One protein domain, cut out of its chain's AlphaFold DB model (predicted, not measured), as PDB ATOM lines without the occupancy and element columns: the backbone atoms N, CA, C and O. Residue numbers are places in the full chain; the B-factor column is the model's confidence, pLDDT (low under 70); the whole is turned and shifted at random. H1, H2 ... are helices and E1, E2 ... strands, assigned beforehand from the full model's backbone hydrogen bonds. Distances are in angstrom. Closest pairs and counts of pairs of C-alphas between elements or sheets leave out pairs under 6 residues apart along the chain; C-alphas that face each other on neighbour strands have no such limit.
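Overview. This is residues 7 to 105 of the 1083 residues of an uncharacterized protein of Giardia muris (UniProt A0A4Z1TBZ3). Three helices, H3, H4 and H5, spread from one corner like the legs of a tripod, the corner lying where H4 ends and H3 and H5 begin. H6 folds back side by side with H5, while the small strand hairpin E1 E2 and the short helix H1 pack on H4 on the side away from H5 and H6. The 99 printed residues hold two strands and six helices in the order E1 E2 H1 H2 H3 H4 H5 H6, and the two-stranded sheet, order E1 - E2, is antiparallel. The class is mostly helix; the whole is compact, with a radius of gyration of the C-alphas of 12.5 A and spans of 37 by 25 by 25 A.

Along the chain. E1 covers residues 7 to 9, beginning at C-alpha 7 at (201.616, 4.330, 30.129), and E2 residues 12 to 15. H1 covers residues 16 to 22 and H2 residues 25 to 28. H3, residues 40 to 50, is 16.1 A long from first to last C-alpha. H4, residues 58 to 72, measures 20.9 A and ends with C-alpha 72 at (220.071, 3.110, 36.883). H5, residues 76 to 90, measures 21.1 A. H6, residues 95 to 104, measures 14.2 A and ends with C-alpha 104 at (218.678, -5.729, 16.813).

Arrangement. E1 and E2 form a hairpin, with N 7 and O 14 2.8 A apart and N 9 and O 12 2.9 A apart, both within hydrogen-bond range. The closest C-alphas of E2 and H4 are those of Ile 14 and Asp 63, 5.3 A. H1 touches residues 60 to 64 of H4, closest at the C-alphas of Thr 18 and Ser 60, 5.7 A, at a steep tilt of 43 degrees, the same way. H2 and H3 only just touch, with 3 pairs of C-alphas within 8 A, the closest those of Leu 25 and Leu 46, 7.1 A. H3, the hub, touches H1, H2, H4 and H5. The C-alphas of its Leu 40 and of Cys 72 in H4 are the closest of that pair, 5.6 A, and the tilt is steep, 52 degrees, opposite ways. H3 touches residues 79 to 83 of H5, closest at the C-alphas of Leu 40 and Ala 79, 7.1 A. Residues 76 to 80 of H5 touch H4, closest at the C-alphas of Ser 69 and Arg 76, 5.0 A. H5 and H6 form a helical hairpin at a shallow tilt of 11 degrees, with the C-alphas of Thr 88 and Ala 95 closest, 5.0 A. H3 and H6 are apart. Each O i to N i+4 pair is within hydrogen-bond range in H4, H5 and H6, against 2 of 3 in H1 and 6 of 7 in H3; H2 is too short for such a pair.

Size, cuts and confidence. The two C-alphas farthest apart, those of Gly 34 and Glu 93, are 38.3 A from each other. The printed part has no cut. The link from H2 to H3, 11 residues, is long, and the link from H3 to H4, 7 residues, is short. Mean pLDDT of the printed part is 84.2, and residues 30 to 37, within the long link, are under 70.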
ATOM      1  N   SER A   7     201.610   3.731  28.800       87.06
ATOM      2  CA  SER A   7     201.616   4.330  30.129       87.06
ATOM      3  C   SER A   7     202.995   4.927  30.408       87.06
ATOM      4  O   SER A   7     203.990   4.531  29.807       87.06
ATOM      5  N   GLU A   8     203.066   5.923  31.286       85.81
ATOM      6  CA  GLU A   8     204.322   6.600  31.612       85.81
ATOM      7  C   GLU A   8     204.842   6.123  32.970       85.81
ATOM      8  O   GLU A   8     204.134   6.201  33.979       85.81
ATOM      9  N   LEU A   9     206.080   5.627  32.999       84.94
ATOM     10  CA  LEU A   9     206.766   5.172  34.205       84.94
ATOM     11  C   LEU A   9     208.138   5.852  34.282       84.94
ATOM     12  O   LEU A   9     208.934   5.761  33.353       84.94
ATOM     13  N   PHE A  10     208.397   6.589  35.367       83.88
ATOM     14  CA  PHE A  10     209.605   7.417  35.544       83.88
ATOM     15  C   PHE A  10     209.894   8.397  34.385       83.88
ATOM     16  O   PHE A  10     211.042   8.730  34.120       83.88
ATOM     17  N   GLY A  11     208.869   8.883  33.677       80.56
ATOM     18  CA  GLY A  11     209.061   9.766  32.517       80.56
ATOM     19  C   GLY A  11     209.352   9.038  31.198       80.56
ATOM     20  O   GLY A  11     209.549   9.687  30.171       80.56
ATOM     21  N   VAL A  12     209.380   7.702  31.208       85.56
ATOM     22  CA  VAL A  12     209.535   6.856  30.019       85.56
ATOM     23  C   VAL A  12     208.161   6.327  29.611       85.56
ATOM     24  O   VAL A  12     207.437   5.756  30.428       85.56
ATOM     25  N   ARG A  13     207.783   6.520  28.343       88.44
ATOM     26  CA  ARG A  13     206.565   5.926  27.773       88.44
ATOM     27  C   ARG A  13     206.827   4.457  27.462       88.44
ATOM     28  O   ARG A  13     207.718   4.170  26.673       88.44
ATOM     29  N   ILE A  14     206.036   3.572  28.058       91.38
ATOM     30  CA  ILE A  14     206.118   2.117  27.900       91.38
ATOM     31  C   ILE A  14     204.744   1.537  27.572       91.38
ATOM     32  O   ILE A  14     203.716   2.154  27.860       91.38
ATOM     33  N   SER A  15     204.706   0.369  26.946       90.75
ATOM     34  CA  SER A  15     203.471  -0.377  26.684       90.75
ATOM     35  C   SER A  15     202.728  -0.734  27.981       90.75
ATOM     36  O   SER A  15     203.346  -0.921  29.030       90.75
ATOM     37  N   ALA A  16     201.397  -0.844  27.917       86.06
ATOM     38  CA  ALA A  16     200.572  -1.194  29.080       86.06
ATOM     39  C   ALA A  16     200.975  -2.542  29.717       86.06
ATOM     40  O   ALA A  16     201.088  -2.632  30.935       86.06
ATOM     41  N   ASP A  17     201.292  -3.551  28.899       84.25
ATOM     42  CA  ASP A  17     201.725  -4.873  29.378       84.25
ATOM     43  C   ASP A  17     203.071  -4.807  30.127       84.25
ATOM     44  O   ASP A  17     203.294  -5.510  31.120       84.25
ATOM     45  N   THR A  18     203.972  -3.924  29.681       89.06
ATOM     46  CA  THR A  18     205.246  -3.677  30.367       89.06
ATOM     47  C   THR A  18     205.043  -2.850  31.634       89.06
ATOM     48  O   THR A  18     205.701  -3.101  32.642       89.06
ATOM     49  N   TYR A  19     204.101  -1.905  31.627       88.50
ATOM     50  CA  TYR A  19     203.746  -1.124  32.811       88.50
ATOM     51  C   TYR A  19     203.256  -2.015  33.949       88.50
ATOM     52  O   TYR A  19     203.761  -1.889  35.061       88.50
ATOM     53  N   ASP A  20     202.362  -2.965  33.670       84.56
ATOM     54  CA  ASP A  20     201.858  -3.905  34.679       84.56
ATOM     55  C   ASP A  20     202.983  -4.767  35.284       84.56
ATOM     56  O   ASP A  20     202.917  -5.152  36.449       84.56
ATOM     57  N   THR A  21     204.041  -5.035  34.512       84.19
ATOM     58  CA  THR A  21     205.219  -5.792  34.971       84.19
ATOM     59  C   THR A  21     206.187  -4.931  35.794       84.19
ATOM     60  O   THR A  21     206.878  -5.447  36.669       84.19
ATOM     61  N   LEU A  22     206.245  -3.620  35.539       87.56
ATOM     62  CA  LEU A  22     207.201  -2.698  36.165       87.56
ATOM     63  C   LEU A  22     206.583  -1.774  37.224       87.56
ATOM     64  O   LEU A  22     207.322  -1.035  37.875       87.56
ATOM     65  N   GLN A  23     205.262  -1.780  37.416       84.56
ATOM     66  CA  GLN A  23     204.578  -0.853  38.327       84.56
ATOM     67  C   GLN A  23     205.101  -0.933  39.767       84.56
ATOM     68  O   GLN A  23     205.191   0.095  40.436       84.56
ATOM     69  N   ASP A  24     205.543  -2.111  40.211       79.19
ATOM     70  CA  ASP A  24     206.085  -2.317  41.557       79.19
ATOM     71  C   ASP A  24     207.424  -1.591  41.759       79.19
ATOM     72  O   ASP A  24     207.701  -1.083  42.849       79.19
ATOM     73  N   LEU A  25     208.208  -1.395  40.686       79.88
ATOM     74  CA  LEU A  25     209.421  -0.572  40.742       79.88
ATOM     75  C   LEU A  25     209.111   0.870  41.135       79.88
ATOM     76  O   LEU A  25     209.962   1.528  41.723       79.88
ATOM     77  N   ARG A  26     207.903   1.378  40.857       79.94
ATOM     78  CA  ARG A  26     207.494   2.729  41.267       79.94
ATOM     79  C   ARG A  26     207.496   2.900  42.784       79.94
ATOM     80  O   ARG A  26     207.731   4.005  43.265       79.94
ATOM     81  N   HIS A  27     207.202   1.828  43.514       75.94
ATOM     82  CA  HIS A  27     207.160   1.825  44.971       75.94
ATOM     83  C   HIS A  27     208.524   1.499  45.586       75.94
ATOM     84  O   HIS A  27     208.819   1.971  46.682       75.94
ATOM     85  N   SER A  28     209.360   0.735  44.876       74.94
ATOM     86  CA  SER A  28     210.666   0.278  45.370       74.94
ATOM     87  C   SER A  28     211.855   1.153  44.949       74.94
ATOM     88  O   SER A  28     212.874   1.141  45.636       74.94
ATOM     89  N   CYS A  29     211.748   1.932  43.864       74.44
ATOM     90  CA  CYS A  29     212.825   2.787  43.354       74.44
ATOM     91  C   CYS A  29     212.499   4.285  43.556       74.44
ATOM     92  O   CYS A  29     211.467   4.760  43.072       74.44
ATOM     93  N   PRO A  30     213.362   5.072  44.231       62.03
ATOM     94  CA  PRO A  30     213.113   6.492  44.493       62.03
ATOM     95  C   PRO A  30     213.096   7.334  43.201       62.03
ATOM     96  O   PRO A  30     213.987   7.234  42.365       62.03
ATOM     97  N   GLN A  31     212.106   8.223  43.050       55.84
ATOM     98  CA  GLN A  31     211.881   9.057  41.850       55.84
ATOM     99  C   GLN A  31     212.864  10.236  41.649       55.84
ATOM    100  O   GLN A  31     212.629  11.093  40.792       55.84
ATOM    101  N   ARG A  32     213.950  10.351  42.421       52.50
ATOM    102  CA  ARG A  32     214.779  11.568  42.402       52.50
ATOM    103  C   ARG A  32     215.619  11.670  41.121       52.50
ATOM    104  O   ARG A  32     216.595  10.950  40.937       52.50
ATOM    105  N   ARG A  33     215.285  12.643  40.263       41.88
ATOM    106  CA  ARG A  33     216.184  13.140  39.210       41.88
ATOM    107  C   ARG A  33     217.457  13.685  39.869       41.88
ATOM    108  O   ARG A  33     217.419  14.759  40.453       41.88
ATOM    109  N   GLY A  34     218.568  12.957  39.746       49.44
ATOM    110  CA  GLY A  34     219.909  13.465  40.062       49.44
ATOM    111  C   GLY A  34     220.655  12.801  41.223       49.44
ATOM    112  O   GLY A  34     221.845  13.053  41.353       49.44
ATOM    113  N   SER A  35     220.031  11.923  42.016       46.66
ATOM    114  CA  SER A  35     220.722  11.181  43.086       46.66
ATOM    115  C   SER A  35     221.020   9.746  42.646       46.66
ATOM    116  O   SER A  35     220.117   9.107  42.117       46.66
ATOM    117  N   VAL A  36     222.260   9.280  42.862       53.41
ATOM    118  CA  VAL A  36     222.786   7.898  42.738       53.41
ATOM    119  C   VAL A  36     221.824   6.911  42.053       53.41
ATOM    120  O   VAL A  36     220.874   6.441  42.676       53.41
ATOM    121  N   GLY A  37     222.069   6.596  40.773       63.53
ATOM    122  CA  GLY A  37     221.262   5.621  40.029       63.53
ATOM    123  C   GLY A  37     221.144   4.300  40.794       63.53
ATOM    124  O   GLY A  37     222.120   3.849  41.395       63.53
ATOM    125  N   VAL A  38     219.949   3.698  40.798       76.88
ATOM    126  CA  VAL A  38     219.731   2.385  41.430       76.88
ATOM    127  C   VAL A  38     220.663   1.378  40.760       76.88
ATOM    128  O   VAL A  38     220.769   1.377  39.535       76.88
ATOM    129  N   ASP A  39     221.346   0.536  41.538       86.44
ATOM    130  CA  ASP A  39     222.191  -0.513  40.965       86.44
ATOM    131  C   ASP A  39     221.362  -1.376  39.997       86.44
ATOM    132  O   ASP A  39     220.238  -1.780  40.308       86.44
ATOM    133  N   LEU A  40     221.900  -1.605  38.797       87.38
ATOM    134  CA  LEU A  40     221.216  -2.321  37.724       87.38
ATOM    135  C   LEU A  40     220.845  -3.748  38.140       87.38
ATOM    136  O   LEU A  40     219.762  -4.213  37.784       87.38
ATOM    137  N   ASP A  41     221.694  -4.407  38.928       86.50
ATOM    138  CA  ASP A  41     221.452  -5.772  39.392       86.50
ATOM    139  C   ASP A  41     220.342  -5.796  40.449       86.50
ATOM    140  O   ASP A  41     219.493  -6.688  40.448       86.50
ATOM    141  N   VAL A  42     220.273  -4.767  41.301       83.75
ATOM    142  CA  VAL A  42     219.195  -4.614  42.293       83.75
ATOM    143  C   VAL A  42     217.866  -4.329  41.599       83.75
ATOM    144  O   VAL A  42     216.865  -4.983  41.895       83.75
ATOM    145  N   ALA A  43     217.843  -3.402  40.640       85.69
ATOM    146  CA  ALA A  43     216.637  -3.090  39.877       85.69
ATOM    147  C   ALA A  43     216.136  -4.310  39.087       85.69
ATOM    148  O   ALA A  43     214.936  -4.587  39.081       85.69
ATOM    149  N   LEU A  44     217.049  -5.078  38.486       89.50
ATOM    150  CA  LEU A  44     216.712  -6.324  37.807       89.50
ATOM    151  C   LEU A  44     216.185  -7.375  38.794       89.50
ATOM    152  O   LEU A  44     215.176  -8.012  38.505       89.50
ATOM    153  N   SER A  45     216.795  -7.496  39.978       85.56
ATOM    154  CA  SER A  45     216.349  -8.439  41.011       85.56
ATOM    155  C   SER A  45     214.894  -8.192  41.425       85.56
ATOM    156  O   SER A  45     214.109  -9.134  41.506       85.56
ATOM    157  N   LEU A  46     214.492  -6.924  41.566       83.62
ATOM    158  CA  LEU A  46     213.123  -6.535  41.912       83.62
ATOM    159  C   LEU A  46     212.109  -6.932  40.833       83.62
ATOM    160  O   LEU A  46     211.037  -7.429  41.168       83.62
ATOM    161  N   ILE A  47     212.462  -6.774  39.551       87.56
ATOM    162  CA  ILE A  47     211.631  -7.249  38.432       87.56
ATOM    163  C   ILE A  47     211.521  -8.778  38.479       87.56
ATOM    164  O   ILE A  47     210.443  -9.343  38.314       87.56
ATOM    165  N   THR A  48     212.635  -9.467  38.728       86.75
ATOM    166  CA  THR A  48     212.670 -10.936  38.695       86.75
ATOM    167  C   THR A  48     211.967 -11.585  39.886       86.75
ATOM    168  O   THR A  48     211.418 -12.675  39.739       86.75
ATOM    169  N   CYS A  49     211.922 -10.910  41.040       79.44
ATOM    170  CA  CYS A  49     211.189 -11.360  42.225       79.44
ATOM    171  C   CYS A  49     209.673 -11.384  42.001       79.44
ATOM    172  O   CYS A  49     208.990 -12.236  42.566       79.44
ATOM    173  N   THR A  50     209.138 -10.468  41.188       78.38
ATOM    174  CA  THR A  50     207.705 -10.433  40.859       78.38
ATOM    175  C   THR A  50     207.388 -11.310  39.652       78.38
ATOM    176  O   THR A  50     206.371 -12.008  39.638       78.38
ATOM    177  N   ARG A  51     208.273 -11.325  38.646       84.38
ATOM    178  CA  ARG A  51     208.118 -12.130  37.432       84.38
ATOM    179  C   ARG A  51     209.482 -12.638  36.937       84.38
ATOM    180  O   ARG A  51     210.211 -11.891  36.289       84.38
ATOM    181  N   PRO A  52     209.827 -13.918  37.173       85.12
ATOM    182  CA  PRO A  52     211.119 -14.474  36.762       85.12
ATOM    183  C   PRO A  52     211.359 -14.404  35.247       85.12
ATOM    184  O   PRO A  52     212.478 -14.148  34.812       85.12
ATOM    185  N   ASP A  53     210.296 -14.582  34.461       87.75
ATOM    186  CA  ASP A  53     210.266 -14.532  32.996       87.75
ATOM    187  C   ASP A  53     209.447 -13.313  32.537       87.75
ATOM    188  O   ASP A  53     208.249 -13.389  32.262       87.75
ATOM    189  N   PHE A  54     210.089 -12.148  32.575       87.50
ATOM    190  CA  PHE A  54     209.453 -10.838  32.403       87.50
ATOM    191  C   PHE A  54     209.531 -10.263  30.976       87.50
ATOM    192  O   PHE A  54     208.913  -9.234  30.709       87.50
ATOM    193  N   ILE A  55     210.264 -10.894  30.049       88.69
ATOM    194  CA  ILE A  55     210.304 -10.491  28.635       88.69
ATOM    195  C   ILE A  55     209.305 -11.342  27.862       88.69
ATOM    196  O   ILE A  55     209.537 -12.520  27.591       88.69
ATOM    197  N   THR A  56     208.206 -10.719  27.458       81.06
ATOM    198  CA  THR A  56     207.126 -11.372  26.707       81.06
ATOM    199  C   THR A  56     207.151 -11.026  25.219       81.06
ATOM    200  O   THR A  56     206.598 -11.762  24.404       81.06
ATOM    201  N   SER A  57     207.812  -9.927  24.844       84.62
ATOM    202  CA  SER A  57     207.887  -9.431  23.468       84.62
ATOM    203  C   SER A  57     209.165  -8.611  23.199       84.62
ATOM    204  O   SER A  57     209.809  -8.135  24.140       84.62
ATOM    205  N   PRO A  58     209.537  -8.382  21.925       83.31
ATOM    206  CA  PRO A  58     210.610  -7.449  21.552       83.31
ATOM    207  C   PRO A  58     210.415  -6.035  22.120       83.31
ATOM    208  O   PRO A  58     211.373  -5.394  22.563       83.31
ATOM    209  N   ASP A  59     209.165  -5.575  22.154       84.62
ATOM    210  CA  ASP A  59     208.796  -4.257  22.669       84.62
ATOM    211  C   ASP A  59     209.023  -4.187  24.182       84.62
ATOM    212  O   ASP A  59     209.599  -3.217  24.668       84.62
ATOM    213  N   SER A  60     208.706  -5.263  24.917       88.31
ATOM    214  CA  SER A  60     208.955  -5.331  26.364       88.31
ATOM    215  C   SER A  60     210.444  -5.213  26.706       88.31
ATOM    216  O   SER A  60     210.805  -4.488  27.627       88.31
ATOM    217  N   LEU A  61     211.343  -5.827  25.925       90.38
ATOM    218  CA  LEU A  61     212.788  -5.680  26.131       90.38
ATOM    219  C   LEU A  61     213.244  -4.226  25.912       90.38
ATOM    220  O   LEU A  61     214.092  -3.721  26.652       90.38
ATOM    221  N   THR A  62     212.680  -3.542  24.918       89.50
ATOM    222  CA  THR A  62     213.009  -2.141  24.606       89.50
ATOM    223  C   THR A  62     212.483  -1.191  25.686       89.50
ATOM    224  O   THR A  62     213.201  -0.294  26.139       89.50
ATOM    225  N   ASP A  63     211.261  -1.427  26.155       92.25
ATOM    226  CA  ASP A  63     210.619  -0.664  27.222       92.25
ATOM    227  C   ASP A  63     211.355  -0.856  28.562       92.25
ATOM    228  O   ASP A  63     211.745   0.122  29.206       92.25
ATOM    229  N   ILE A  64     211.637  -2.105  28.952       92.44
ATOM    230  CA  ILE A  64     212.333  -2.439  30.207       92.44
ATOM    231  C   ILE A  64     213.768  -1.909  30.194       92.44
ATOM    232  O   ILE A  64     214.198  -1.282  31.164       92.44
ATOM    233  N   SER A  65     214.511  -2.092  29.098       92.38
ATOM    234  CA  SER A  65     215.874  -1.552  28.990       92.38
ATOM    235  C   SER A  65     215.900  -0.021  29.003       92.38
ATOM    236  O   SER A  65     216.842   0.560  29.542       92.38
ATOM    237  N   SER A  66     214.861   0.648  28.488       90.81
ATOM    238  CA  SER A  66     214.708   2.108  28.574       90.81
ATOM    239  C   SER A  66     214.441   2.584  29.999       90.81
ATOM    240  O   SER A  66     215.062   3.549  30.444       90.81
ATOM    241  N   VAL A  67     213.556   1.902  30.725       91.12
ATOM    242  CA  VAL A  67     213.250   2.223  32.125       91.12
ATOM    243  C   VAL A  67     214.468   1.967  33.016       91.12
ATOM    244  O   VAL A  67     214.840   2.843  33.794       91.12
ATOM    245  N   LEU A  68     215.151   0.830  32.862       90.94
ATOM    246  CA  LEU A  68     216.377   0.527  33.609       90.94
ATOM    247  C   LEU A  68     217.521   1.483  33.255       90.94
ATOM    248  O   LEU A  68     218.226   1.949  34.142       90.94
ATOM    249  N   SER A  69     217.682   1.841  31.979       90.50
ATOM    250  CA  SER A  69     218.650   2.860  31.558       90.50
ATOM    251  C   SER A  69     218.402   4.197  32.261       90.50
ATOM    252  O   SER A  69     219.352   4.822  32.737       90.50
ATOM    253  N   TYR A  70     217.131   4.594  32.386       86.62
ATOM    254  CA  TYR A  70     216.731   5.825  33.059       86.62
ATOM    255  C   TYR A  70     216.965   5.774  34.577       86.62
ATOM    256  O   TYR A  70     217.615   6.664  35.121       86.62
ATOM    257  N   ILE A  71     216.472   4.736  35.262       87.38
ATOM    258  CA  ILE A  71     216.541   4.621  36.732       87.38
ATOM    259  C   ILE A  71     217.977   4.361  37.211       87.38
ATOM    260  O   ILE A  71     218.417   4.926  38.215       87.38
ATOM    261  N   CYS A  72     218.720   3.515  36.499       86.69
ATOM    262  CA  CYS A  72     220.071   3.110  36.883       86.69
ATOM    263  C   CYS A  72     221.154   4.041  36.316       86.69
ATOM    264  O   CYS A  72     222.332   3.866  36.617       86.69
ATOM    265  N   ASN A  73     220.779   5.027  35.487       85.56
ATOM    266  CA  ASN A  73     221.702   5.934  34.796       85.56
ATOM    267  C   ASN A  73     222.821   5.176  34.036       85.56
ATOM    268  O   ASN A  73     223.996   5.548  34.061       85.56
ATOM    269  N   VAL A  74     222.444   4.084  33.363       88.25
ATOM    270  CA  VAL A  74     223.314   3.266  32.498       88.25
ATOM    271  C   VAL A  74     222.859   3.377  31.047       88.25
ATOM    272  O   VAL A  74     221.729   3.763  30.773       88.25
ATOM    273  N   THR A  75     223.705   3.008  30.085       89.19
ATOM    274  CA  THR A  75     223.267   2.940  28.684       89.19
ATOM    275  C   THR A  75     222.220   1.836  28.504       89.19
ATOM    276  O   THR A  75     222.327   0.770  29.114       89.19
ATOM    277  N   ARG A  76     221.238   2.046  27.613       89.06
ATOM    278  CA  ARG A  76     220.255   1.010  27.226       89.06
ATOM    279  C   ARG A  76     220.921  -0.303  26.829       89.06
ATOM    280  O   ARG A  76     220.452  -1.372  27.202       89.06
ATOM    281  N   ARG A  77     222.067  -0.217  26.142       88.62
ATOM    282  CA  ARG A  77     222.882  -1.375  25.767       88.62
ATOM    283  C   ARG A  77     223.366  -2.162  26.983       88.62
ATOM    284  O   ARG A  77     223.205  -3.374  27.012       88.62
ATOM    285  N   ARG A  78     223.902  -1.476  27.997       89.81
ATOM    286  CA  ARG A  78     224.359  -2.118  29.233       89.81
ATOM    287  C   ARG A  78     223.198  -2.768  29.986       89.81
ATOM    288  O   ARG A  78     223.347  -3.898  30.427       89.81
ATOM    289  N   ALA A  79     222.042  -2.104  30.061       92.56
ATOM    290  CA  ALA A  79     220.831  -2.700  30.632       92.56
ATOM    291  C   ALA A  79     220.410  -3.975  29.879       92.56
ATOM    292  O   ALA A  79     220.162  -5.007  30.498       92.56
ATOM    293  N   ALA A  80     220.398  -3.936  28.546       91.62
ATOM    294  CA  ALA A  80     220.060  -5.081  27.703       91.62
ATOM    295  C   ALA A  80     221.047  -6.253  27.841       91.62
ATOM    296  O   ALA A  80     220.626  -7.410  27.878       91.62
ATOM    297  N   ASP A  81     222.348  -5.973  27.934       92.12
ATOM    298  CA  ASP A  81     223.373  -7.008  28.094       92.12
ATOM    299  C   ASP A  81     223.283  -7.674  29.485       92.12
ATOM    300  O   ASP A  81     223.411  -8.895  29.579       92.12
ATOM    301  N   THR A  82     222.973  -6.925  30.551       93.88
ATOM    302  CA  THR A  82     222.720  -7.501  31.887       93.88
ATOM    303  C   THR A  82     221.445  -8.349  31.910       93.88
ATOM    304  O   THR A  82     221.444  -9.444  32.475       93.88
ATOM    305  N   ILE A  83     220.378  -7.921  31.225       94.06
ATOM    306  CA  ILE A  83     219.180  -8.756  31.066       94.06
ATOM    307  C   ILE A  83     219.522 -10.055  30.314       94.06
ATOM    308  O   ILE A  83     219.105 -11.136  30.728       94.06
ATOM    309  N   LEU A  84     220.329  -9.987  29.251       94.06
ATOM    310  CA  LEU A  84     220.776 -11.184  28.537       94.06
ATOM    311  C   LEU A  84     221.586 -12.129  29.438       94.06
ATOM    312  O   LEU A  84     221.394 -13.343  29.359       94.06
ATOM    313  N   GLN A  85     222.457 -11.607  30.305       94.25
ATOM    314  CA  GLN A  85     223.199 -12.425  31.273       94.25
ATOM    315  C   GLN A  85     222.253 -13.156  32.232       94.25
ATOM    316  O   GLN A  85     222.404 -14.362  32.427       94.25
ATOM    317  N   TYR A  86     221.229 -12.469  32.742       94.88
ATOM    318  CA  TYR A  86     220.200 -13.088  33.577       94.88
ATOM    319  C   TYR A  86     219.449 -14.214  32.843       94.88
ATOM    320  O   TYR A  86     219.320 -15.310  33.388       94.88
ATOM    321  N   TYR A  87     219.012 -13.995  31.596       94.56
ATOM    322  CA  TYR A  87     218.337 -15.041  30.810       94.56
ATOM    323  C   TYR A  87     219.275 -16.190  30.438       94.56
ATOM    324  O   TYR A  87     218.849 -17.335  30.407       94.56
ATOM    325  N   THR A  88     220.559 -15.921  30.211       93.06
ATOM    326  CA  THR A  88     221.547 -16.977  29.944       93.06
ATOM    327  C   THR A  88     221.752 -17.871  31.167       93.06
ATOM    328  O   THR A  88     221.917 -19.079  31.013       93.06
ATOM    329  N   ALA A  89     221.710 -17.294  32.372       90.44
ATOM    330  CA  ALA A  89     221.866 -18.030  33.621       90.44
ATOM    331  C   ALA A  89     220.598 -18.795  34.041       90.44
ATOM    332  O   ALA A  89     220.712 -19.902  34.559       90.44
ATOM    333  N   ASN A  90     219.407 -18.226  33.821       90.94
ATOM    334  CA  ASN A  90     218.156 -18.745  34.396       90.94
ATOM    335  C   ASN A  90     217.189 -19.367  33.370       90.94
ATOM    336  O   ASN A  90     216.370 -20.198  33.750       90.94
ATOM    337  N   PHE A  91     217.283 -18.999  32.086       93.06
ATOM    338  CA  PHE A  91     216.402 -19.461  30.997       93.06
ATOM    339  C   PHE A  91     217.208 -19.732  29.712       93.06
ATOM    340  O   PHE A  91     217.036 -19.036  28.697       93.06
ATOM    341  N   PRO A  92     218.132 -20.712  29.731       90.31
ATOM    342  CA  PRO A  92     219.083 -20.936  28.643       90.31
ATOM    343  C   PRO A  92     218.399 -21.216  27.297       90.31
ATOM    344  O   PRO A  92     218.933 -20.827  26.257       90.31
ATOM    345  N   GLU A  93     217.196 -21.800  27.284       89.75
ATOM    346  CA  GLU A  93     216.411 -22.005  26.060       89.75
ATOM    347  C   GLU A  93     215.927 -20.700  25.396       89.75
ATOM    348  O   GLU A  93     215.732 -20.662  24.180       89.75
ATOM    349  N   LYS A  94     215.777 -19.609  26.160       88.81
ATOM    350  CA  LYS A  94     215.357 -18.291  25.650       88.81
ATOM    351  C   LYS A  94     216.527 -17.360  25.353       88.81
ATOM    352  O   LYS A  94     216.369 -16.408  24.585       88.81
ATOM    353  N   ALA A  95     217.705 -17.640  25.906       89.75
ATOM    354  CA  ALA A  95     218.909 -16.837  25.714       89.75
ATOM    355  C   ALA A  95     219.257 -16.550  24.233       89.75
ATOM    356  O   ALA A  95     219.602 -15.404  23.942       89.75
ATOM    357  N   PRO A  96     219.109 -17.486  23.265       89.75
ATOM    358  CA  PRO A  96     219.374 -17.199  21.852       89.75
ATOM    359  C   PRO A  96     218.424 -16.145  21.269       89.75
ATOM    360  O   PRO A  96     218.852 -15.276  20.508       89.75
ATOM    361  N   VAL A  97     217.147 -16.197  21.660       88.06
ATOM    362  CA  VAL A  97     216.109 -15.260  21.210       88.06
ATOM    363  C   VAL A  97     216.366 -13.877  21.801       88.06
ATOM    364  O   VAL A  97     216.410 -12.894  21.062       88.06
ATOM    365  N   ILE A  98     216.636 -13.792  23.108       88.69
ATOM    366  CA  ILE A  98     216.984 -12.525  23.769       88.69
ATOM    367  C   ILE A  98     218.288 -11.951  23.202       88.69
ATOM    368  O   ILE A  98     218.362 -10.755  22.936       88.69
ATOM    369  N   ALA A  99     219.295 -12.783  22.917       89.69
ATOM    370  CA  ALA A  99     220.543 -12.339  22.299       89.69
ATOM    371  C   ALA A  99     220.314 -11.740  20.903       89.69
ATOM    372  O   ALA A  99     220.932 -10.730  20.555       89.69
ATOM    373  N   GLN A 100     219.419 -12.335  20.111       87.12
ATOM    374  CA  GLN A 100     219.036 -11.809  18.802       87.12
ATOM    375  C   GLN A 100     218.293 -10.471  18.927       87.12
ATOM    376  O   GLN A 100     218.598  -9.539  18.182       87.12
ATOM    377  N   LEU A 101     217.389 -10.333  19.900       85.12
ATOM    378  CA  LEU A 101     216.697  -9.070  20.177       85.12
ATOM    379  C   LEU A 101     217.660  -7.977  20.654       85.12
ATOM    380  O   LEU A 101     217.610  -6.855  20.149       85.12
ATOM    381  N   CYS A 102     218.605  -8.308  21.538       85.31
ATOM    382  CA  CYS A 102     219.647  -7.377  21.958       85.31
ATOM    383  C   CYS A 102     220.518  -6.934  20.778       85.31
ATOM    384  O   CYS A 102     220.888  -5.768  20.710       85.31
ATOM    385  N   ARG A 103     220.849  -7.812  19.822       82.81
ATOM    386  CA  ARG A 103     221.613  -7.433  18.612       82.81
ATOM    387  C   ARG A 103     220.856  -6.472  17.694       82.81
ATOM    388  O   ARG A 103     221.499  -5.651  17.051       82.81
ATOM    389  N   ASN A 104     219.530  -6.561  17.663       77.88
ATOM    390  CA  ASN A 104     218.678  -5.729  16.813       77.88
ATOM    391  C   ASN A 104     218.288  -4.387  17.460       77.88
ATOM    392  O   ASN A 104     217.652  -3.564  16.804       77.88
ATOM    393  N   MET A 105     218.659  -4.145  18.724       75.12
ATOM    394  CA  MET A 105     218.424  -2.858  19.378       75.12
ATOM    395  C   MET A 105     219.302  -1.760  18.748       75.12
ATOM    396  O   MET A 105     220.513  -1.961  18.613       75.12
TER     397      MET A 105